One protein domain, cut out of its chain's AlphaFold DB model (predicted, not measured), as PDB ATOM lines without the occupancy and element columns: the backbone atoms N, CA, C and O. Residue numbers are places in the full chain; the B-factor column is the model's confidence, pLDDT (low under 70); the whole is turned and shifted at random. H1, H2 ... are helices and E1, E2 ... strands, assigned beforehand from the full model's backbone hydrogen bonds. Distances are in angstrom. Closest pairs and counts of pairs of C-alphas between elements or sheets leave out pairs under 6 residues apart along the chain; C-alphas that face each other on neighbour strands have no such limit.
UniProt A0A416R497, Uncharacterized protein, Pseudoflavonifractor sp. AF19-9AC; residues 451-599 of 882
ATOM      1  N   HIS A 451     -34.399  -9.760  10.293       93.88
ATOM      2  CA  HIS A 451     -33.317  -8.775  10.233       93.88
ATOM      3  C   HIS A 451     -32.839  -8.379  11.634       93.88
ATOM      4  O   HIS A 451     -33.577  -8.478  12.612       93.88
ATOM      5  N   LEU A 452     -31.599  -7.906  11.717       93.62
ATOM      6  CA  LEU A 452     -31.001  -7.308  12.909       93.62
ATOM      7  C   LEU A 452     -30.124  -6.136  12.465       93.62
ATOM      8  O   LEU A 452     -29.520  -6.205  11.396       93.62
ATOM      9  N   ALA A 453     -30.028  -5.076  13.261       96.50
ATOM     10  CA  ALA A 453     -29.152  -3.951  12.958       96.50
ATOM     11  C   ALA A 453     -28.244  -3.614  14.139       96.50
ATOM     12  O   ALA A 453     -28.619  -3.725  15.307       96.50
ATOM     13  N   LEU A 454     -27.028  -3.194  13.813       95.31
ATOM     14  CA  LEU A 454     -26.040  -2.693  14.758       95.31
ATOM     15  C   LEU A 454     -25.613  -1.304  14.327       95.31
ATOM     16  O   LEU A 454     -25.434  -1.090  13.128       95.31
ATOM     17  N   LEU A 455     -25.415  -0.390  15.281       89.62
ATOM     18  CA  LEU A 455     -24.834   0.906  14.949       89.62
ATOM     19  C   LEU A 455     -23.477   0.718  14.258       89.62
ATOM     20  O   LEU A 455     -22.689  -0.177  14.585       89.62
ATOM     21  N   SER A 456     -23.255   1.572  13.272       84.94
ATOM     22  CA  SER A 456     -22.009   1.752  12.541       84.94
ATOM     23  C   SER A 456     -21.692   3.252  12.494       84.94
ATOM     24  O   SER A 456     -22.566   4.055  12.836       84.94
ATOM     25  N   PRO A 457     -20.478   3.667  12.089       74.81
ATOM     26  CA  PRO A 457     -20.057   5.059  12.229       74.81
ATOM     27  C   PRO A 457     -21.066   6.051  11.628       74.81
ATOM     28  O   PRO A 457     -21.482   6.963  12.337       74.81
ATOM     29  N   GLY A 458     -21.536   5.820  10.395       70.31
ATOM     30  CA  GLY A 458     -22.490   6.689   9.679       70.31
ATOM     31  C   GLY A 458     -23.946   6.192   9.617       70.31
ATOM     32  O   GLY A 458     -24.802   6.762   8.928       70.31
ATOM     33  N   GLY A 459     -24.271   5.114  10.335       83.75
ATOM     34  CA  GLY A 459     -25.630   4.580  10.352       83.75
ATOM     35  C   GLY A 459     -25.740   3.206  10.994       83.75
ATOM     36  O   GLY A 459     -25.507   3.058  12.195       83.75
ATOM     37  N   VAL A 460     -26.149   2.198  10.218       94.38
ATOM     38  CA  VAL A 460     -26.259   0.813  10.704       94.38
ATOM     39  C   VAL A 460     -25.698  -0.214   9.736       94.38
ATOM     40  O   VAL A 460     -25.828  -0.105   8.520       94.38
ATOM     41  N   ASP A 461     -25.127  -1.275  10.291       96.38
ATOM     42  CA  ASP A 461     -24.905  -2.523   9.570       96.38
ATOM     43  C   ASP A 461     -26.127  -3.426   9.757       96.38
ATOM     44  O   ASP A 461     -26.474  -3.785  10.887       96.38
ATOM     45  N   VAL A 462     -26.775  -3.793   8.650       96.56
ATOM     46  CA  VAL A 462     -27.973  -4.638   8.628       96.56
ATOM     47  C   VAL A 462     -27.583  -6.078   8.327       96.56
ATOM     48  O   VAL A 462     -26.868  -6.389   7.370       96.56
ATOM     49  N   PHE A 463     -28.096  -6.978   9.150       94.50
ATOM     50  CA  PHE A 463     -27.893  -8.411   9.073       94.50
ATOM     51  C   PHE A 463     -29.197  -9.097   8.723       94.50
ATOM     52  O   PHE A 463     -30.252  -8.730   9.233       94.50
ATOM     53  N   VAL A 464     -29.099 -10.151   7.922       92.19
ATOM     54  CA  VAL A 464     -30.220 -11.041   7.627       92.19
ATOM     55  C   VAL A 464     -29.992 -12.400   8.274       92.19
ATOM     56  O   VAL A 464     -28.868 -12.920   8.343       92.19
ATOM     57  N   GLN A 465     -31.074 -12.986   8.761       87.56
ATOM     58  CA  GLN A 465     -31.071 -14.315   9.336       87.56
ATOM     59  C   GLN A 465     -30.769 -15.363   8.253       87.56
ATOM     60  O   GLN A 465     -31.417 -15.432   7.208       87.56
ATOM     61  N   THR A 466     -29.806 -16.245   8.515       78.12
ATOM     62  CA  THR A 466     -29.541 -17.424   7.677       78.12
ATOM     63  C   THR A 466     -30.238 -18.680   8.211       78.12
ATOM     64  O   THR A 466     -30.791 -18.695   9.311       78.12
ATOM     65  N   ASN A 467     -30.247 -19.765   7.425       59.50
ATOM     66  CA  ASN A 467     -30.861 -21.028   7.847       59.50
ATOM     67  C   ASN A 467     -30.159 -21.609   9.088       59.50
ATOM     68  O   ASN A 467     -28.935 -21.669   9.132       59.50
ATOM     69  N   ASN A 468     -30.947 -22.116  10.044       55.69
ATOM     70  CA  ASN A 468     -30.467 -22.788  11.255       55.69
ATOM     71  C   ASN A 468     -29.502 -23.941  10.919       55.69
ATOM     72  O   ASN A 468     -29.955 -25.050  10.619       55.69
ATOM     73  N   ASP A 469     -28.189 -23.742  11.039       46.34
ATOM     74  CA  ASP A 469     -27.239 -24.858  11.070       46.34
ATOM     75  C   ASP A 469     -27.258 -25.492  12.471       46.34
ATOM     76  O   ASP A 469     -26.321 -25.427  13.266       46.34
ATOM     77  N   ALA A 470     -28.364 -26.187  12.756       42.75
ATOM     78  CA  ALA A 470     -28.595 -27.007  13.946       42.75
ATOM     79  C   ALA A 470     -27.679 -28.252  14.020       42.75
ATOM     80  O   ALA A 470     -28.035 -29.258  14.634       42.75
ATOM     81  N   VAL A 471     -26.510 -28.224  13.375       41.91
ATOM     82  CA  VAL A 471     -25.521 -29.306  13.446       41.91
ATOM     83  C   VAL A 471     -24.752 -29.245  14.772       41.91
ATOM     84  O   VAL A 471     -24.350 -30.297  15.265       41.91
ATOM     85  N   ASN A 472     -24.649 -28.060  15.398       43.25
ATOM     86  CA  ASN A 472     -23.976 -27.866  16.692       43.25
ATOM     87  C   ASN A 472     -24.884 -27.382  17.843       43.25
ATOM     88  O   ASN A 472     -24.466 -27.477  18.991       43.25
ATOM     89  N   GLY A 473     -26.132 -26.974  17.571       44.34
ATOM     90  CA  GLY A 473     -27.121 -26.648  18.614       44.34
ATOM     91  C   GLY A 473     -27.287 -25.166  18.974       44.34
ATOM     92  O   GLY A 473     -27.985 -24.886  19.945       44.34
ATOM     93  N   ASP A 474     -26.731 -24.243  18.188       54.03
ATOM     94  CA  ASP A 474     -26.761 -22.798  18.463       54.03
ATOM     95  C   ASP A 474     -27.812 -22.063  17.600       54.03
ATOM     96  O   ASP A 474     -28.244 -22.572  16.564       54.03
ATOM     97  N   GLY A 475     -28.261 -20.893  18.062       57.38
ATOM     98  CA  GLY A 475     -29.382 -20.097  17.539       57.38
ATOM     99  C   GLY A 475     -29.272 -19.528  16.112       57.38
ATOM    100  O   GLY A 475     -28.402 -19.942  15.341       57.38
ATOM    101  N   PRO A 476     -30.158 -18.576  15.733       63.28
ATOM    102  CA  PRO A 476     -30.126 -17.946  14.417       63.28
ATOM    103  C   PRO A 476     -28.772 -17.281  14.169       63.28
ATOM    104  O   PRO A 476     -28.220 -16.630  15.053       63.28
ATOM    105  N   GLN A 477     -28.238 -17.478  12.966       78.94
ATOM    106  CA  GLN A 477     -26.966 -16.900  12.549       78.94
ATOM    107  C   GLN A 477     -27.223 -15.697  11.648       78.94
ATOM    108  O   GLN A 477     -27.964 -15.801  10.666       78.94
ATOM    109  N   TRP A 478     -26.576 -14.590  11.979       87.38
ATOM    110  CA  TRP A 478     -26.696 -13.305  11.314       87.38
ATOM    111  C   TRP A 478     -25.537 -13.128  10.338       87.38
ATOM    112  O   TRP A 478     -24.368 -13.273  10.702       87.38
ATOM    113  N   VAL A 479     -25.858 -12.848   9.078       88.69
ATOM    114  CA  VAL A 479     -24.865 -12.528   8.047       88.69
ATOM    115  C   VAL A 479     -25.105 -11.107   7.579       88.69
ATOM    116  O   VAL A 479     -26.253 -10.713   7.386       88.69
ATOM    117  N   LEU A 480     -24.016 -10.351   7.432       91.31
ATOM    118  CA  LEU A 480     -24.056  -8.984   6.927       91.31
ATOM    119  C   LEU A 480     -24.733  -8.980   5.554       91.31
ATOM    120  O   LEU A 480     -24.277  -9.671   4.642       91.31
ATOM    121  N   ASP A 481     -25.813  -8.220   5.430       92.31
ATOM    122  CA  ASP A 481     -26.555  -8.064   4.183       92.31
ATOM    123  C   ASP A 481     -26.108  -6.785   3.473       92.31
ATOM    124  O   ASP A 481     -25.572  -6.820   2.363       92.31
ATOM    125  N   HIS A 482     -26.243  -5.653   4.160       91.81
ATOM    126  CA  HIS A 482     -25.832  -4.345   3.673       91.81
ATOM    127  C   HIS A 482     -25.556  -3.396   4.844       91.81
ATOM    128  O   HIS A 482     -25.744  -3.731   6.010       91.81
ATOM    129  N   ASN A 483     -25.073  -2.207   4.514       89.62
ATOM    130  CA  ASN A 483     -24.918  -1.099   5.438       89.62
ATOM    131  C   ASN A 483     -25.851   0.023   4.958       89.62
ATOM    132  O   ASN A 483     -25.918   0.280   3.753       89.62
ATOM    133  N   GLU A 484     -26.592   0.622   5.884       91.12
ATOM    134  CA  GLU A 484     -27.434   1.793   5.639       91.12
ATOM    135  C   GLU A 484     -26.762   3.015   6.254       91.12
ATOM    136  O   GLU A 484     -26.479   3.041   7.453       91.12
ATOM    137  N   GLN A 485     -26.512   4.017   5.414       82.19
ATOM    138  CA  GLN A 485     -25.899   5.284   5.796       82.19
ATOM    139  C   GLN A 485     -26.984   6.347   5.908       82.19
ATOM    140  O   GLN A 485     -27.783   6.529   4.985       82.19
ATOM    141  N   PHE A 486     -27.006   7.061   7.028       74.31
ATOM    142  CA  PHE A 486     -27.937   8.169   7.248       74.31
ATOM    143  C   PHE A 486     -27.231   9.515   7.269       74.31
ATOM    144  O   PHE A 486     -27.862  10.537   6.994       74.31
ATOM    145  N   TYR A 487     -25.942   9.500   7.588       64.62
ATOM    146  CA  TYR A 487     -25.118  10.677   7.737       64.62
ATOM    147  C   TYR A 487     -23.660  10.314   7.416       64.62
ATOM    148  O   TYR A 487     -23.239   9.178   7.624       64.62
ATOM    149  N   ALA A 488     -22.929  11.235   6.791       56.28
ATOM    150  CA  ALA A 488     -21.606  10.944   6.249       56.28
ATOM    151  C   ALA A 488     -20.543  10.830   7.346       56.28
ATOM    152  O   ALA A 488     -20.638  11.470   8.382       56.28
ATOM    153  N   VAL A 489     -19.505  10.038   7.115       54.72
ATOM    154  CA  VAL A 489     -18.441   9.786   8.097       54.72
ATOM    155  C   VAL A 489     -17.084   9.618   7.416       54.72
ATOM    156  O   VAL A 489     -17.034   9.326   6.218       54.72
ATOM    157  N   PRO A 490     -15.952   9.756   8.136       51.66
ATOM    158  CA  PRO A 490     -14.624   9.542   7.552       51.66
ATOM    159  C   PRO A 490     -14.480   8.181   6.853       51.66
ATOM    160  O   PRO A 490     -13.802   8.069   5.829       51.66
ATOM    161  N   GLU A 491     -15.166   7.152   7.355       73.81
ATOM    162  CA  GLU A 491     -15.210   5.812   6.773       73.81
ATOM    163  C   GLU A 491     -15.765   5.777   5.338       73.81
ATOM    164  O   GLU A 491     -15.434   4.849   4.595       73.81
ATOM    165  N   ASP A 492     -16.518   6.789   4.893       64.25
ATOM    166  CA  ASP A 492     -17.002   6.904   3.509       64.25
ATOM    167  C   ASP A 492     -15.862   7.091   2.499       64.25
ATOM    168  O   ASP A 492     -16.000   6.774   1.312       64.25
ATOM    169  N   GLN A 493     -14.697   7.560   2.959       62.12
ATOM    170  CA  GLN A 493     -13.497   7.697   2.136       62.12
ATOM    171  C   GLN A 493     -12.779   6.355   1.909       62.12
ATOM    172  O   GLN A 493     -11.875   6.260   1.069       62.12
ATOM    173  N   LEU A 494     -13.153   5.290   2.628       71.25
ATOM    174  CA  LEU A 494     -12.570   3.967   2.430       71.25
ATOM    175  C   LEU A 494     -12.925   3.433   1.038       71.25
ATOM    176  O   LEU A 494     -14.084   3.382   0.626       71.25
ATOM    177  N   THR A 495     -11.921   2.940   0.306       75.44
ATOM    178  CA  THR A 495     -12.185   2.303  -0.990       75.44
ATOM    179  C   THR A 495     -13.172   1.152  -0.836       75.44
ATOM    180  O   THR A 495     -13.051   0.338   0.088       75.44
ATOM    181  N   THR A 496     -14.102   1.050  -1.789       72.69
ATOM    182  CA  THR A 496     -15.172   0.050  -1.792       72.69
ATOM    183  C   THR A 496     -14.651  -1.342  -1.436       72.69
ATOM    184  O   THR A 496     -13.831  -1.912  -2.156       72.69
ATOM    185  N   GLY A 497     -15.173  -1.902  -0.344       77.44
ATOM    186  CA  GLY A 497     -14.880  -3.261   0.105       77.44
ATOM    187  C   GLY A 497     -13.975  -3.365   1.333       77.44
ATOM    188  O   GLY A 497     -14.023  -4.410   1.970       77.44
ATOM    189  N   ILE A 498     -13.214  -2.333   1.727       84.81
ATOM    190  CA  ILE A 498     -12.392  -2.400   2.957       84.81
ATOM    191  C   ILE A 498     -13.289  -2.610   4.174       84.81
ATOM    192  O   ILE A 498     -13.150  -3.620   4.860       84.81
ATOM    193  N   TYR A 499     -14.243  -1.696   4.383       87.31
ATOM    194  CA  TYR A 499     -15.185  -1.752   5.499       87.31
ATOM    195  C   TYR A 499     -15.878  -3.116   5.575       87.31
ATOM    196  O   TYR A 499     -15.819  -3.800   6.592       87.31
ATOM    197  N   TYR A 500     -16.432  -3.579   4.450       90.44
ATOM    198  CA  TYR A 500     -17.112  -4.872   4.364       90.44
ATOM    199  C   TYR A 500     -16.203  -6.057   4.742       90.44
ATOM    200  O   TYR A 500     -16.628  -6.978   5.443       90.44
ATOM    201  N   GLN A 501     -14.946  -6.060   4.287       91.94
ATOM    202  CA  GLN A 501     -13.996  -7.133   4.595       91.94
ATOM    203  C   GLN A 501     -13.551  -7.103   6.060       91.94
ATOM    204  O   GLN A 501     -13.420  -8.162   6.669       91.94
ATOM    205  N   VAL A 502     -13.365  -5.915   6.640       92.25
ATOM    206  CA  VAL A 502     -13.068  -5.760   8.070       92.25
ATOM    207  C   VAL A 502     -14.264  -6.188   8.915       92.25
ATOM    208  O   VAL A 502     -14.081  -6.940   9.867       92.25
ATOM    209  N   ARG A 503     -15.492  -5.820   8.531       93.94
ATOM    210  CA  ARG A 503     -16.708  -6.279   9.208       93.94
ATOM    211  C   ARG A 503     -16.851  -7.796   9.148       93.94
ATOM    212  O   ARG A 503     -17.105  -8.425  10.166       93.94
ATOM    213  N   THR A 504     -16.620  -8.397   7.980       90.94
ATOM    214  CA  THR A 504     -16.629  -9.863   7.819       90.94
ATOM    215  C   THR A 504     -15.582 -10.525   8.718       90.94
ATOM    216  O   THR A 504     -15.886 -11.506   9.393       90.94
ATOM    217  N   TRP A 505     -14.365  -9.974   8.766       91.56
ATOM    218  CA  TRP A 505     -13.314 -10.455   9.662       91.56
ATOM    219  C   TRP A 505     -13.724 -10.341  11.135       91.56
ATOM    220  O   TRP A 505     -13.557 -11.313  11.866       91.56
ATOM    221  N   LEU A 506     -14.290  -9.203  11.555       93.12
ATOM    222  CA  LEU A 506     -14.734  -8.975  12.931       93.12
ATOM    223  C   LEU A 506     -15.758 -10.039  13.337       93.12
ATOM    224  O   LEU A 506     -15.570 -10.711  14.348       93.12
ATOM    225  N   GLU A 507     -16.762 -10.276  12.489       90.62
ATOM    226  CA  GLU A 507     -17.785 -11.298  12.718       90.62
ATOM    227  C   GLU A 507     -17.217 -12.714  12.836       90.62
ATOM    228  O   GLU A 507     -17.702 -13.501  13.643       90.62
ATOM    229  N   GLU A 508     -16.216 -13.079  12.034       86.62
ATOM    230  CA  GLU A 508     -15.573 -14.395  12.123       86.62
ATOM    231  C   GLU A 508     -14.676 -14.516  13.360       86.62
ATOM    232  O   GLU A 508     -14.658 -15.564  14.015       86.62
ATOM    233  N   PHE A 509     -13.950 -13.448  13.686       87.50
ATOM    234  CA  PHE A 509     -12.984 -13.399  14.777       87.50
ATOM    235  C   PHE A 509     -13.667 -13.476  16.145       87.50
ATOM    236  O   PHE A 509     -13.230 -14.243  17.007       87.50
ATOM    237  N   THR A 510     -14.774 -12.752  16.332       87.19
ATOM    238  CA  THR A 510     -15.456 -12.645  17.632       87.19
ATOM    239  C   THR A 510     -16.544 -13.699  17.859       87.19
ATOM    240  O   THR A 510     -17.160 -13.755  18.924       87.19
ATOM    241  N   ARG A 511     -16.812 -14.554  16.862       79.12
ATOM    242  CA  ARG A 511     -17.921 -15.526  16.900       79.12
ATOM    243  C   ARG A 511     -17.818 -16.526  18.050       79.12
ATOM    244  O   ARG A 511     -18.822 -16.888  18.656       79.12
ATOM    245  N   ASN A 512     -16.605 -17.008  18.322       70.81
ATOM    246  CA  ASN A 512     -16.347 -18.076  19.298       70.81
ATOM    247  C   ASN A 512     -15.514 -17.620  20.503       70.81
ATOM    248  O   ASN A 512     -15.546 -18.263  21.550       70.81
ATOM    249  N   GLN A 513     -14.729 -16.557  20.343       71.25
ATOM    250  CA  GLN A 513     -13.869 -15.960  21.366       71.25
ATOM    251  C   GLN A 513     -14.175 -14.467  21.394       71.25
ATOM    252  O   GLN A 513     -14.517 -13.925  20.354       71.25
ATOM    253  N   TYR A 514     -14.065 -13.803  22.548       74.38
ATOM    254  CA  TYR A 514     -14.401 -12.374  22.673       74.38
ATOM    255  C   TYR A 514     -15.879 -12.066  22.361       74.38
ATOM    256  O   TYR A 514     -16.207 -11.034  21.783       74.38
ATOM    257  N   ASN A 515     -16.785 -12.977  22.725       82.56
ATOM    258  CA  ASN A 515     -18.221 -12.746  22.605       82.56
ATOM    259  C   ASN A 515     -18.748 -12.042  23.873       82.56
ATOM    260  O   ASN A 515     -18.684 -12.643  24.951       82.56
ATOM    261  N   PRO A 516     -19.302 -10.820  23.770       84.06
ATOM    262  CA  PRO A 516     -19.713 -10.042  24.938       84.06
ATOM    263  C   PRO A 516     -20.935 -10.640  25.649       84.06
ATOM    264  O   PRO A 516     -21.131 -10.458  26.847       84.06
ATOM    265  N   TRP A 517     -21.744 -11.434  24.950       78.81
ATOM    266  CA  TRP A 517     -22.920 -12.088  25.519       78.81
ATOM    267  C   TRP A 517     -22.608 -13.417  26.212       78.81
ATOM    268  O   TRP A 517     -23.524 -14.087  26.688       78.81
ATOM    269  N   ASN A 518     -21.331 -13.827  26.249       76.81
ATOM    270  CA  ASN A 518     -20.889 -15.125  26.764       76.81
ATOM    271  C   ASN A 518     -21.669 -16.309  26.146       76.81
ATOM    272  O   ASN A 518     -21.897 -17.339  26.784       76.81
ATOM    273  N   SER A 519     -22.107 -16.144  24.895       76.50
ATOM    274  CA  SER A 519     -22.807 -17.165  24.122       76.50
ATOM    275  C   SER A 519     -21.842 -17.826  23.147       76.50
ATOM    276  O   SER A 519     -21.020 -17.156  22.517       76.50
ATOM    277  N   GLN A 520     -21.933 -19.149  23.012       69.50
ATOM    278  CA  GLN A 520     -21.150 -19.864  22.009       69.50
ATOM    279  C   GLN A 520     -21.725 -19.567  20.624       69.50
ATOM    280  O   GLN A 520     -22.927 -19.706  20.408       69.50
ATOM    281  N   ASN A 521     -20.859 -19.187  19.682       73.25
ATOM    282  CA  ASN A 521     -21.200 -19.090  18.264       73.25
ATOM    283  C   ASN A 521     -22.330 -18.078  17.947       73.25
ATOM    284  O   ASN A 521     -23.208 -18.345  17.124       73.25
ATOM    285  N   ALA A 522     -22.305 -16.908  18.596       79.19
ATOM    286  CA  ALA A 522     -23.192 -15.788  18.273       79.19
ATOM    287  C   ALA A 522     -22.515 -14.789  17.311       79.19
ATOM    288  O   ALA A 522     -21.321 -14.506  17.423       79.19
ATOM    289  N   SER A 523     -23.297 -14.281  16.359       85.56
ATOM    290  CA  SER A 523     -22.928 -13.299  15.326       85.56
ATOM    291  C   SER A 523     -23.702 -11.996  15.531       85.56
ATOM    292  O   SER A 523     -24.715 -12.006  16.227       85.56
ATOM    293  N   ALA A 524     -23.229 -10.898  14.937       89.81
ATOM    294  CA  ALA A 524     -23.778  -9.551  15.080       89.81
ATOM    295  C   ALA A 524     -23.852  -9.105  16.553       89.81
ATOM    296  O   ALA A 524     -24.918  -8.820  17.089       89.81
ATOM    297  N   VAL A 525     -22.689  -9.046  17.212       89.38
ATOM    298  CA  VAL A 525     -22.570  -8.685  18.643       89.38
ATOM    299  C   VAL A 525     -21.620  -7.518  18.933       89.38
ATOM    300  O   VAL A 525     -21.530  -7.081  20.079       89.38
ATOM    301  N   TRP A 526     -20.926  -7.021  17.906       91.25
ATOM    302  CA  TRP A 526     -19.997  -5.893  17.989       91.25
ATOM    303  C   TRP A 526     -20.399  -4.809  16.990       91.25
ATOM    304  O   TRP A 526     -20.589  -5.085  15.803       91.25
ATOM    305  N   GLN A 527     -20.521  -3.583  17.479       92.06
ATOM    306  CA  GLN A 527     -20.717  -2.375  16.686       92.06
ATOM    307  C   GLN A 527     -19.351  -1.853  16.243       92.06
ATOM    308  O   GLN A 527     -18.419  -1.840  17.047       92.06
ATOM    309  N   ILE A 528     -19.211  -1.433  14.985       88.81
ATOM    310  CA  ILE A 528     -18.004  -0.717  14.556       88.81
ATOM    311  C   ILE A 528     -18.188   0.744  14.957       88.81
ATOM    312  O   ILE A 528     -19.132   1.386  14.511       88.81
ATOM    313  N   VAL A 529     -17.290   1.247  15.799       81.12
ATOM    314  CA  VAL A 529     -17.286   2.648  16.243       81.12
ATOM    315  C   VAL A 529     -16.443   3.496  15.303       81.12
ATOM    316  O   VAL A 529     -16.846   4.601  14.956       81.12
ATOM    317  N   SER A 530     -15.289   2.978  14.877       75.75
ATOM    318  CA  SER A 530     -14.455   3.631  13.868       75.75
ATOM    319  C   SER A 530     -13.543   2.652  13.137       75.75
ATOM    320  O   SER A 530     -13.168   1.598  13.666       75.75
ATOM    321  N   LEU A 531     -13.179   3.009  11.906       78.12
ATOM    322  CA  LEU A 531     -12.217   2.288  11.081       78.12
ATOM    323  C   LEU A 531     -11.374   3.265  10.257       78.12
ATOM    324  O   LEU A 531     -11.789   3.729   9.197       78.12
ATOM    325  N   THR A 532     -10.142   3.512  10.697       70.00
ATOM    326  CA  THR A 532      -9.266   4.522  10.088       70.00
ATOM    327  C   THR A 532      -7.919   3.936   9.665       70.00
ATOM    328  O   THR A 532      -7.438   2.981  10.275       70.00
ATOM    329  N   PRO A 533      -7.274   4.446   8.602       64.81
ATOM    330  CA  PRO A 533      -5.909   4.049   8.263       64.81
ATOM    331  C   PRO A 533      -4.942   4.460   9.385       64.81
ATOM    332  O   PRO A 533      -4.989   5.586   9.869       64.81
ATOM    333  N   GLU A 534      -4.031   3.568   9.785       57.50
ATOM    334  CA  GLU A 534      -3.097   3.819  10.899       57.50
ATOM    335  C   GLU A 534      -2.142   4.990  10.617       57.50
ATOM    336  O   GLU A 534      -1.694   5.667  11.537       57.50
ATOM    337  N   ASP A 535      -1.855   5.252   9.342       55.50
ATOM    338  CA  ASP A 535      -1.043   6.386   8.899       55.50
ATOM    339  C   ASP A 535      -1.861   7.627   8.509       55.50
ATOM    340  O   ASP A 535      -1.299   8.570   7.954       55.50
ATOM    341  N   GLY A 536      -3.173   7.622   8.765       47.66
ATOM    342  CA  GLY A 536      -4.081   8.738   8.493       47.66
ATOM    343  C   GLY A 536      -4.428   8.950   7.017       47.66
ATOM    344  O   GLY A 536      -5.234   9.816   6.700       47.66
ATOM    345  N   VAL A 537      -3.869   8.165   6.088       58.53
ATOM    346  CA  VAL A 537      -4.044   8.411   4.650       58.53
ATOM    347  C   VAL A 537      -5.095   7.468   4.048       58.53
ATOM    348  O   VAL A 537      -4.927   6.249   4.002       58.53
ATOM    349  N   TYR A 538      -6.178   8.008   3.499       70.44
ATOM    350  CA  TYR A 538      -7.160   7.204   2.767       70.44
ATOM    351  C   TYR A 538      -6.636   6.861   1.372       70.44
ATOM    352  O   TYR A 538      -6.053   7.688   0.670       70.44
ATOM    353  N   ARG A 539      -6.763   5.592   0.976       69.94
ATOM    354  CA  ARG A 539      -6.177   5.111  -0.281       69.94
ATOM    355  C   ARG A 539      -7.104   5.373  -1.456       69.94
ATOM    356  O   ARG A 539      -8.310   5.208  -1.356       69.94
ATOM    357  N   GLU A 540      -6.529   5.687  -2.612       74.12
ATOM    358  CA  GLU A 540      -7.285   5.711  -3.862       74.12
ATOM    359  C   GLU A 540      -7.696   4.296  -4.294       74.12
ATOM    360  O   GLU A 540      -7.006   3.306  -4.034       74.12
ATOM    361  N   ARG A 541      -8.778   4.203  -5.073       70.75
ATOM    362  CA  ARG A 541      -9.364   2.937  -5.548       70.75
ATOM    363  C   ARG A 541      -8.384   1.980  -6.249       70.75
ATOM    364  O   ARG A 541      -8.629   0.778  -6.252       70.75
ATOM    365  N   ASN A 542      -7.320   2.490  -6.873       74.88
ATOM    366  CA  ASN A 542      -6.366   1.691  -7.658       74.88
ATOM    367  C   ASN A 542      -5.069   1.353  -6.900       74.88
ATOM    368  O   ASN A 542      -4.107   0.894  -7.514       74.88
ATOM    369  N   PHE A 543      -4.997   1.625  -5.598       75.50
ATOM    370  CA  PHE A 543      -3.828   1.292  -4.793       75.50
ATOM    371  C   PHE A 543      -3.674  -0.237  -4.655       75.50
ATOM    372  O   PHE A 543      -4.620  -0.920  -4.286       75.50
ATOM    373  N   GLU A 544      -2.484  -0.786  -4.929       81.06
ATOM    374  CA  GLU A 544      -2.217  -2.245  -4.925       81.06
ATOM    375  C   GLU A 544      -1.260  -2.696  -3.794       81.06
ATOM    376  O   GLU A 544      -0.547  -3.691  -3.922       81.06
ATOM    377  N   GLY A 545      -1.199  -1.959  -2.679       85.75
ATOM    378  CA  GLY A 545      -0.322  -2.260  -1.536       85.75
ATOM    379  C   GLY A 545      -1.034  -2.845  -0.310       85.75
ATOM    380  O   GLY A 545      -2.235  -3.106  -0.325       85.75
ATOM    381  N   GLN A 546      -0.277  -3.016   0.778       88.88
ATOM    382  CA  GLN A 546      -0.796  -3.415   2.090       88.88
ATOM    383  C   GLN A 546      -0.738  -2.237   3.068       88.88
ATOM    384  O   GLN A 546       0.237  -1.482   3.049       88.88
ATOM    385  N   VAL A 547      -1.776  -2.069   3.887       80.19
ATOM    386  CA  VAL A 547      -1.955  -0.924   4.799       80.19
ATOM    387  C   VAL A 547      -2.575  -1.404   6.102       80.19
ATOM    388  O   VAL A 547      -3.444  -2.275   6.073       80.19
ATOM    389  N   TYR A 548      -2.133  -0.847   7.225       75.12
ATOM    390  CA  TYR A 548      -2.766  -1.087   8.515       75.12
ATOM    391  C   TYR A 548      -3.948  -0.142   8.730       75.12
ATOM    392  O   TYR A 548      -3.849   1.052   8.451       75.12
ATOM    393  N   TYR A 549      -5.046  -0.687   9.241       76.62
ATOM    394  CA  TYR A 549      -6.234   0.045   9.661       76.62
ATOM    395  C   TYR A 549      -6.477  -0.191  11.148       76.62
ATOM    396  O   TYR A 549      -6.460  -1.336  11.605       76.62
ATOM    397  N   ASN A 550      -6.722   0.883  11.884       72.81
ATOM    398  CA  ASN A 550      -7.147   0.857  13.270       72.81
ATOM    399  C   ASN A 550      -8.669   0.701  13.318       72.81
ATOM    400  O   ASN A 550      -9.401   1.546  12.811       72.81
ATOM    401  N   LEU A 551      -9.127  -0.390  13.922       80.38
ATOM    402  CA  LEU A 551     -10.527  -0.670  14.210       80.38
ATOM    403  C   LEU A 551     -10.792  -0.438  15.696       80.38
ATOM    404  O   LEU A 551     -10.088  -1.008  16.536       80.38
ATOM    405  N   VAL A 552     -11.859   0.298  15.992       79.19
ATOM    406  CA  VAL A 552     -12.492   0.346  17.312       79.19
ATOM    407  C   VAL A 552     -13.887  -0.250  17.187       79.19
ATOM    408  O   VAL A 552     -14.693   0.192  16.365       79.19
ATOM    409  N   ALA A 553     -14.178  -1.260  18.000       82.94
ATOM    410  CA  ALA A 553     -15.494  -1.874  18.081       82.94
ATOM    411  C   ALA A 553     -16.006  -1.884  19.524       82.94
ATOM    412  O   ALA A 553     -15.227  -2.071  20.457       82.94
ATOM    413  N   GLN A 554     -17.313  -1.716  19.699       84.94
ATOM    414  CA  GLN A 554     -17.983  -1.706  20.999       84.94
ATOM    415  C   GLN A 554     -18.958  -2.877  21.112       84.94
ATOM    416  O   GLN A 554     -19.624  -3.253  20.142       84.94
ATOM    417  N   ALA A 555     -19.033  -3.476  22.296       86.75
ATOM    418  CA  ALA A 555     -20.002  -4.520  22.578       86.75
ATOM    419  C   ALA A 555     -21.437  -3.970  22.534       86.75
ATOM    420  O   ALA A 555     -21.779  -3.009  23.216       86.75
ATOM    421  N   ASP A 556     -22.319  -4.639  21.792       88.94
ATOM    422  CA  ASP A 556     -23.724  -4.225  21.656       88.94
ATOM    423  C   ASP A 556     -24.560  -4.480  22.930       88.94
ATOM    424  O   ASP A 556     -25.644  -3.927  23.109       88.94
ATOM    425  N   ASN A 557     -24.051  -5.299  23.856       80.94
ATOM    426  CA  ASN A 557     -24.769  -5.741  25.054       80.94
ATOM    427  C   ASN A 557     -24.891  -4.683  26.170       80.94
ATOM    428  O   ASN A 557     -25.467  -4.982  27.221       80.94
ATOM    429  N   GLY A 558     -24.340  -3.484  25.963       71.81
ATOM    430  CA  GLY A 558     -24.366  -2.385  26.928       71.81
ATOM    431  C   GLY A 558     -23.289  -2.441  28.012       71.81
ATOM    432  O   GLY A 558     -23.338  -1.639  28.939       71.81
ATOM    433  N   GLN A 559     -22.342  -3.378  27.940       73.62
ATOM    434  CA  GLN A 559     -21.153  -3.336  28.790       73.62
ATOM    435  C   GLN A 559     -20.173  -2.282  28.269       73.62
ATOM    436  O   GLN A 559     -20.028  -2.113  27.059       73.62
ATOM    437  N   ASP A 560     -19.454  -1.626  29.183       72.44
ATOM    438  CA  ASP A 560     -18.266  -0.840  28.843       72.44
ATOM    439  C   ASP A 560     -17.134  -1.789  28.423       72.44
ATOM    440  O   ASP A 560     -16.261  -2.163  29.207       72.44
ATOM    441  N   LEU A 561     -17.230  -2.284  27.190       77.06
ATOM    442  CA  LEU A 561     -16.322  -3.262  26.622       77.06
ATOM    443  C   LEU A 561     -16.032  -2.907  25.167       77.06
ATOM    444  O   LEU A 561     -16.922  -2.902  24.313       77.06
ATOM    445  N   TYR A 562     -14.754  -2.677  24.896       79.75
ATOM    446  CA  TYR A 562     -14.239  -2.292  23.593       79.75
ATOM    447  C   TYR A 562     -13.222  -3.311  23.086       79.75
ATOM    448  O   TYR A 562     -12.532  -3.979  23.861       79.75
ATOM    449  N   LEU A 563     -13.120  -3.410  21.763       80.44
ATOM    450  CA  LEU A 563     -12.114  -4.175  21.043       80.44
ATOM    451  C   LEU A 563     -11.365  -3.226  20.107       80.44
ATOM    452  O   LEU A 563     -11.942  -2.702  19.157       80.44
ATOM    453  N   ASN A 564     -10.064  -3.063  20.356       77.19
ATOM    454  CA  ASN A 564      -9.168  -2.293  19.497       77.19
ATOM    455  C   ASN A 564      -8.250  -3.237  18.726       77.19
ATOM    456  O   ASN A 564      -7.522  -4.034  19.332       77.19
ATOM    457  N   ALA A 565      -8.235  -3.115  17.401       76.88
ATOM    458  CA  ALA A 565      -7.392  -3.926  16.532       76.88
ATOM    459  C   ALA A 565      -6.639  -3.086  15.490       76.88
ATOM    460  O   ALA A 565      -7.203  -2.161  14.923       76.88
ATOM    461  N   SER A 566      -5.381  -3.439  15.205       78.50
ATOM    462  CA  SER A 566      -4.643  -2.955  14.027       78.50
ATOM    463  C   SER A 566      -4.582  -4.083  12.996       78.50
ATOM    464  O   SER A 566      -4.025  -5.162  13.237       78.50
ATOM    465  N   ILE A 567      -5.233  -3.846  11.860       83.31
ATOM    466  CA  ILE A 567      -5.583  -4.840  10.849       83.31
ATOM    467  C   ILE A 567      -4.813  -4.536   9.571       83.31
ATOM    468  O   ILE A 567      -5.002  -3.488   8.960       83.31
ATOM    469  N   LEU A 568      -3.977  -5.469   9.120       85.62
ATOM    470  CA  LEU A 568      -3.299  -5.362   7.834       85.62
ATOM    471  C   LEU A 568      -4.256  -5.774   6.713       85.62
ATOM    472  O   LEU A 568      -4.647  -6.943   6.605       85.62
ATOM    473  N   TYR A 569      -4.592  -4.829   5.844       89.75
ATOM    474  CA  TYR A 569      -5.417  -5.044   4.665       89.75
ATOM    475  C   TYR A 569      -4.569  -5.047   3.391       89.75
ATOM    476  O   TYR A 569      -3.736  -4.167   3.178       89.75
ATOM    477  N   ASP A 570      -4.790  -6.037   2.527       91.25
ATOM    478  CA  ASP A 570      -4.154  -6.156   1.216       91.25
ATOM    479  C   ASP A 570      -5.105  -5.658   0.129       91.25
ATOM    480  O   ASP A 570      -6.057  -6.352  -0.240       91.25
ATOM    481  N   HIS A 571      -4.829  -4.465  -0.401       88.69
ATOM    482  CA  HIS A 571      -5.666  -3.833  -1.417       88.69
ATOM    483  C   HIS A 571      -5.594  -4.540  -2.774       88.69
ATOM    484  O   HIS A 571      -6.582  -4.554  -3.505       88.69
ATOM    485  N   GLY A 572      -4.467  -5.179  -3.108       84.50
ATOM    486  CA  GLY A 572      -4.324  -5.913  -4.368       84.50
ATOM    487  C   GLY A 572      -5.175  -7.186  -4.409       84.50
ATOM    488  O   GLY A 572      -5.660  -7.580  -5.469       84.50
ATOM    489  N   ASN A 573      -5.377  -7.826  -3.252       86.31
ATOM    490  CA  ASN A 573      -6.181  -9.046  -3.120       86.31
ATOM    491  C   ASN A 573      -7.571  -8.823  -2.498       86.31
ATOM    492  O   ASN A 573      -8.372  -9.757  -2.485       86.31
ATOM    493  N   GLY A 574      -7.853  -7.623  -1.984       87.44
ATOM    494  CA  GLY A 574      -9.140  -7.238  -1.407       87.44
ATOM    495  C   GLY A 574      -9.503  -7.990  -0.123       87.44
ATOM    496  O   GLY A 574     -10.650  -8.405   0.024       87.44
ATOM    497  N   ARG A 575      -8.541  -8.234   0.778       90.06
ATOM    498  CA  ARG A 575      -8.763  -9.034   1.998       90.06
ATOM    499  C   ARG A 575      -7.904  -8.588   3.177       90.06
ATOM    500  O   ARG A 575      -6.787  -8.105   2.992       90.06
ATOM    501  N   VAL A 576      -8.386  -8.865   4.385       89.88
ATOM    502  CA  VAL A 576      -7.570  -8.833   5.606       89.88
ATOM    503  C   VAL A 576      -6.532  -9.959   5.543       89.88
ATOM    504  O   VAL A 576      -6.866 -11.097   5.202       89.88
ATOM    505  N   VAL A 577      -5.263  -9.645   5.817       89.00
ATOM    506  CA  VAL A 577      -4.146 -10.606   5.724       89.00
ATOM    507  C   VAL A 577      -3.453 -10.883   7.052       89.00
ATOM    508  O   VAL A 577      -2.917 -11.978   7.207       89.00
ATOM    509  N   ASP A 578      -3.459  -9.933   7.987       83.31
ATOM    510  CA  ASP A 578      -2.852 -10.098   9.309       83.31
ATOM    511  C   ASP A 578      -3.483  -9.141  10.331       83.31
ATOM    512  O   ASP A 578      -4.108  -8.149   9.955       83.31
ATOM    513  N   VAL A 579      -3.300  -9.424  11.619       84.56
ATOM    514  CA  VAL A 579      -3.733  -8.570  12.734       84.56
ATOM    515  C   VAL A 579      -2.550  -8.421  13.680       84.56
ATOM    516  O   VAL A 579      -2.150  -9.376  14.347       84.56
ATOM    517  N   SER A 580      -1.951  -7.232  13.712       64.50
ATOM    518  CA  SER A 580      -0.700  -6.985  14.443       64.50
ATOM    519  C   SER A 580      -0.933  -6.809  15.944       64.50
ATOM    520  O   SER A 580      -0.096  -7.196  16.763       64.50
ATOM    521  N   ARG A 581      -2.083  -6.237  16.307       66.75
ATOM    522  CA  ARG A 581      -2.507  -5.973  17.681       66.75
ATOM    523  C   ARG A 581      -4.013  -6.162  17.774       66.75
ATOM    524  O   ARG A 581      -4.735  -5.664  16.922       66.75
ATOM    525  N   CYS A 582      -4.466  -6.849  18.816       75.69
ATOM    526  CA  CYS A 582      -5.872  -6.929  19.196       75.69
ATOM    527  C   CYS A 582      -5.942  -6.933  20.721       75.69
ATOM    528  O   CYS A 582      -5.332  -7.790  21.363       75.69
ATOM    529  N   VAL A 583      -6.636  -5.959  21.298       67.50
ATOM    530  CA  VAL A 583      -6.816  -5.825  22.745       67.50
ATOM    531  C   VAL A 583      -8.286  -5.585  23.047       67.50
ATOM    532  O   VAL A 583      -8.985  -4.950  22.265       67.50
ATOM    533  N   MET A 584      -8.736  -6.122  24.173       71.94
ATOM    534  CA  MET A 584     -10.094  -5.964  24.673       71.94
ATOM    535  C   MET A 584     -10.010  -5.502  26.123       71.94
ATOM    536  O   MET A 584      -9.151  -5.993  26.859       71.94
ATOM    537  N   GLY A 585     -10.872  -4.575  26.510       58.31
ATOM    538  CA  GLY A 585     -10.884  -3.961  27.833       58.31
ATOM    539  C   GLY A 585     -11.991  -2.921  27.930       58.31
ATOM    540  O   GLY A 585     -12.768  -2.752  26.985       58.31
ATOM    541  N   THR A 586     -12.064  -2.239  29.063       61.81
ATOM    542  CA  THR A 586     -12.967  -1.092  29.218       61.81
ATOM    543  C   THR A 586     -12.493   0.090  28.377       61.81
ATOM    544  O   THR A 586     -11.322   0.145  27.970       61.81
ATOM    545  N   GLY A 587     -13.372   1.065  28.125       50.16
ATOM    546  CA  GLY A 587     -12.985   2.273  27.400       50.16
ATOM    547  C   GLY A 587     -11.788   2.979  28.061       50.16
ATOM    548  O   GLY A 587     -10.805   3.336  27.406       50.16
ATOM    549  N   ALA A 588     -11.809   3.070  29.391       45.41
ATOM    550  CA  ALA A 588     -10.734   3.670  30.177       45.41
ATOM    551  C   ALA A 588      -9.395   2.909  30.062       45.41
ATOM    552  O   ALA A 588      -8.341   3.529  29.914       45.41
ATOM    553  N   GLU A 589      -9.411   1.571  30.096       42.56
ATOM    554  CA  GLU A 589      -8.199   0.738  30.020       42.56
ATOM    555  C   GLU A 589      -7.484   0.843  28.670       42.56
ATOM    556  O   GLU A 589      -6.254   0.753  28.595       42.56
ATOM    557  N   LEU A 590      -8.247   1.015  27.591       44.69
ATOM    558  CA  LEU A 590      -7.706   1.031  26.236       44.69
ATOM    559  C   LEU A 590      -7.242   2.417  25.781       44.69
ATOM    560  O   LEU A 590      -6.770   2.550  24.648       44.69
ATOM    561  N   GLY A 591      -7.335   3.435  26.646       37.16
ATOM    562  CA  GLY A 591      -7.041   4.823  26.287       37.16
ATOM    563  C   GLY A 591      -8.006   5.373  25.236       37.16
ATOM    564  O   GLY A 591      -7.732   6.404  24.627       37.16
ATOM    565  N   THR A 592      -9.131   4.689  25.015       40.22
ATOM    566  CA  THR A 592     -10.291   5.238  24.322       40.22
ATOM    567  C   THR A 592     -10.963   6.153  25.328       40.22
ATOM    568  O   THR A 592     -11.834   5.726  26.078       40.22
ATOM    569  N   ALA A 593     -10.433   7.373  25.442       28.33
ATOM    570  CA  ALA A 593     -10.971   8.399  26.318       28.33
ATOM    571  C   ALA A 593     -12.487   8.496  26.105       28.33
ATOM    572  O   ALA A 593     -12.941   8.837  25.019       28.33
ATOM    573  N   ASP A 594     -13.223   8.090  27.135       29.28
ATOM    574  CA  ASP A 594     -14.548   8.548  27.532       29.28
ATOM    575  C   ASP A 594     -15.357   9.292  26.446       29.28
ATOM    576  O   ASP A 594     -15.512  10.511  26.475       29.28
ATOM    577  N   PHE A 595     -15.918   8.557  25.481       30.41
ATOM    578  CA  PHE A 595     -16.962   9.102  24.599       30.41
ATOM    579  C   PHE A 595     -18.351   9.091  25.264       30.41
ATOM    580  O   PHE A 595     -19.326   9.533  24.661       30.41
ATOM    581  N   SER A 596     -18.452   8.633  26.516       28.20
ATOM    582  CA  SER A 596     -19.678   8.665  27.323       28.20
ATOM    583  C   SER A 596     -19.934  10.006  28.022       28.20
ATOM    584  O   SER A 596     -21.027  10.200  28.549       28.20
ATOM    585  N   GLY A 597     -18.978  10.944  27.997       28.36
ATOM    586  CA  GLY A 597     -19.079  12.260  28.649       28.36
ATOM    587  C   GLY A 597     -19.331  13.469  27.734       28.36
ATOM    588  O   GLY A 597     -19.386  14.594  28.224       28.36
ATOM    589  N   LEU A 598     -19.492  13.293  26.418       29.73
ATOM    590  CA  LEU A 598     -19.711  14.402  25.470       29.73
ATOM    591  C   LEU A 598     -21.194  14.546  25.093       29.73
ATOM    592  O   LEU A 598     -21.566  14.447  23.926       29.73
ATOM    593  N   THR A 599     -22.054  14.766  26.086       33.66
ATOM    594  CA  THR A 599     -23.477  15.106  25.885       33.66
ATOM    595  C   THR A 599     -23.807  16.577  26.155       33.66
ATOM    596  O   THR A 599     -24.962  16.969  26.017       33.66
TER     597      THR A 599
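Overview. This is residues 451 to 599 of the 882 residues of an uncharacterized protein of Pseudoflavonifractor sp. AF19-9AC (UniProt A0A416R497). A strongly twisted sheet of four strands, E4 E5 E6 E7, curls round the helix H2, and a smaller three-stranded sheet, E1 E2 E3, covers another side of that helix, with E1 coming up to E4 where the two sheets meet. The short helix H1 only grazes the larger sheet, and a tail without named elements follows E7. The printed part has 149 residues, with two named helices and seven named strands in the order E1 E2 E3 H1 H2 E4 E5 E6 E7; both sheets are antiparallel, with their strands side by side in chain order, and the class is mixed, helices and strands. The whole is compact, with a radius of gyration of the C-alphas of 15.5 A and spans of 43 by 37 by 32 A.

Along the chain. The larger sheet holds E4, residues 526 to 533, 19.8 A long from C-alpha 526 at (-19.997, -5.893, 17.989); E5, residues 546 to 555, 28.1 A; E6, residues 562 to 570, 24.8 A; and E7, residues 575 to 585, 26.4 A, ending with C-alpha 585 at (-10.884, -3.961, 27.833). E4 bends by 58 degrees at residue 529 and E7 by 74 degrees at residue 578. H2 is residues 498 to 509, 16.2 A, and H1 residues 490 to 493. The smaller sheet holds E1, residues 451 to 456, from C-alpha 451 at (-33.317, -8.775, 10.233); E2, residues 459 to 465; and E3, residues 478 to 485, which bends by 58 degrees at residue 481.

Arrangement. E4 E5 E6 E7 is a meander, each strand the antiparallel neighbour of the one before: N 550 and O 532 are 2.7 A apart, N 549 and O 567 2.8 A, and N 568 and O 578 2.8 A. H2 on one face of this sheet gives two layers, a helix layer and a sheet layer. The closest C-alphas of H2 and E7 are those of Gln 501 and Arg 575, 6.1 A; those of H2 and E4 are Tyr 499 and Leu 531, 7.5 A. H2 is also on the second meander, E1 E2 E3, at a height over the sheet of 10.3 A. There it lies over E3 and runs slantwise to the strands, only just, at 30.2 degrees to E3 on the local plane. N 463 and O 452 are 2.8 A apart, and N 462 and O 482 2.8 A. The closest C-alphas of E1 and E4 are those of Ser 456 and Ile 528, 5.1 A. In H2 every O i to N i+4 pair is within hydrogen-bond range; H1 is too short for such a pair.

Size, cuts and confidence. The C-alphas farthest apart are those of Val 471 and Thr 599, 46.2 A. The printed part has no cut. The links E2 to E3, H2 to E4 and E4 to E5 are long. Mean pLDDT of the printed part is 74.3; 41 residues are under 70, among them 467 to 476 and 585 to 599.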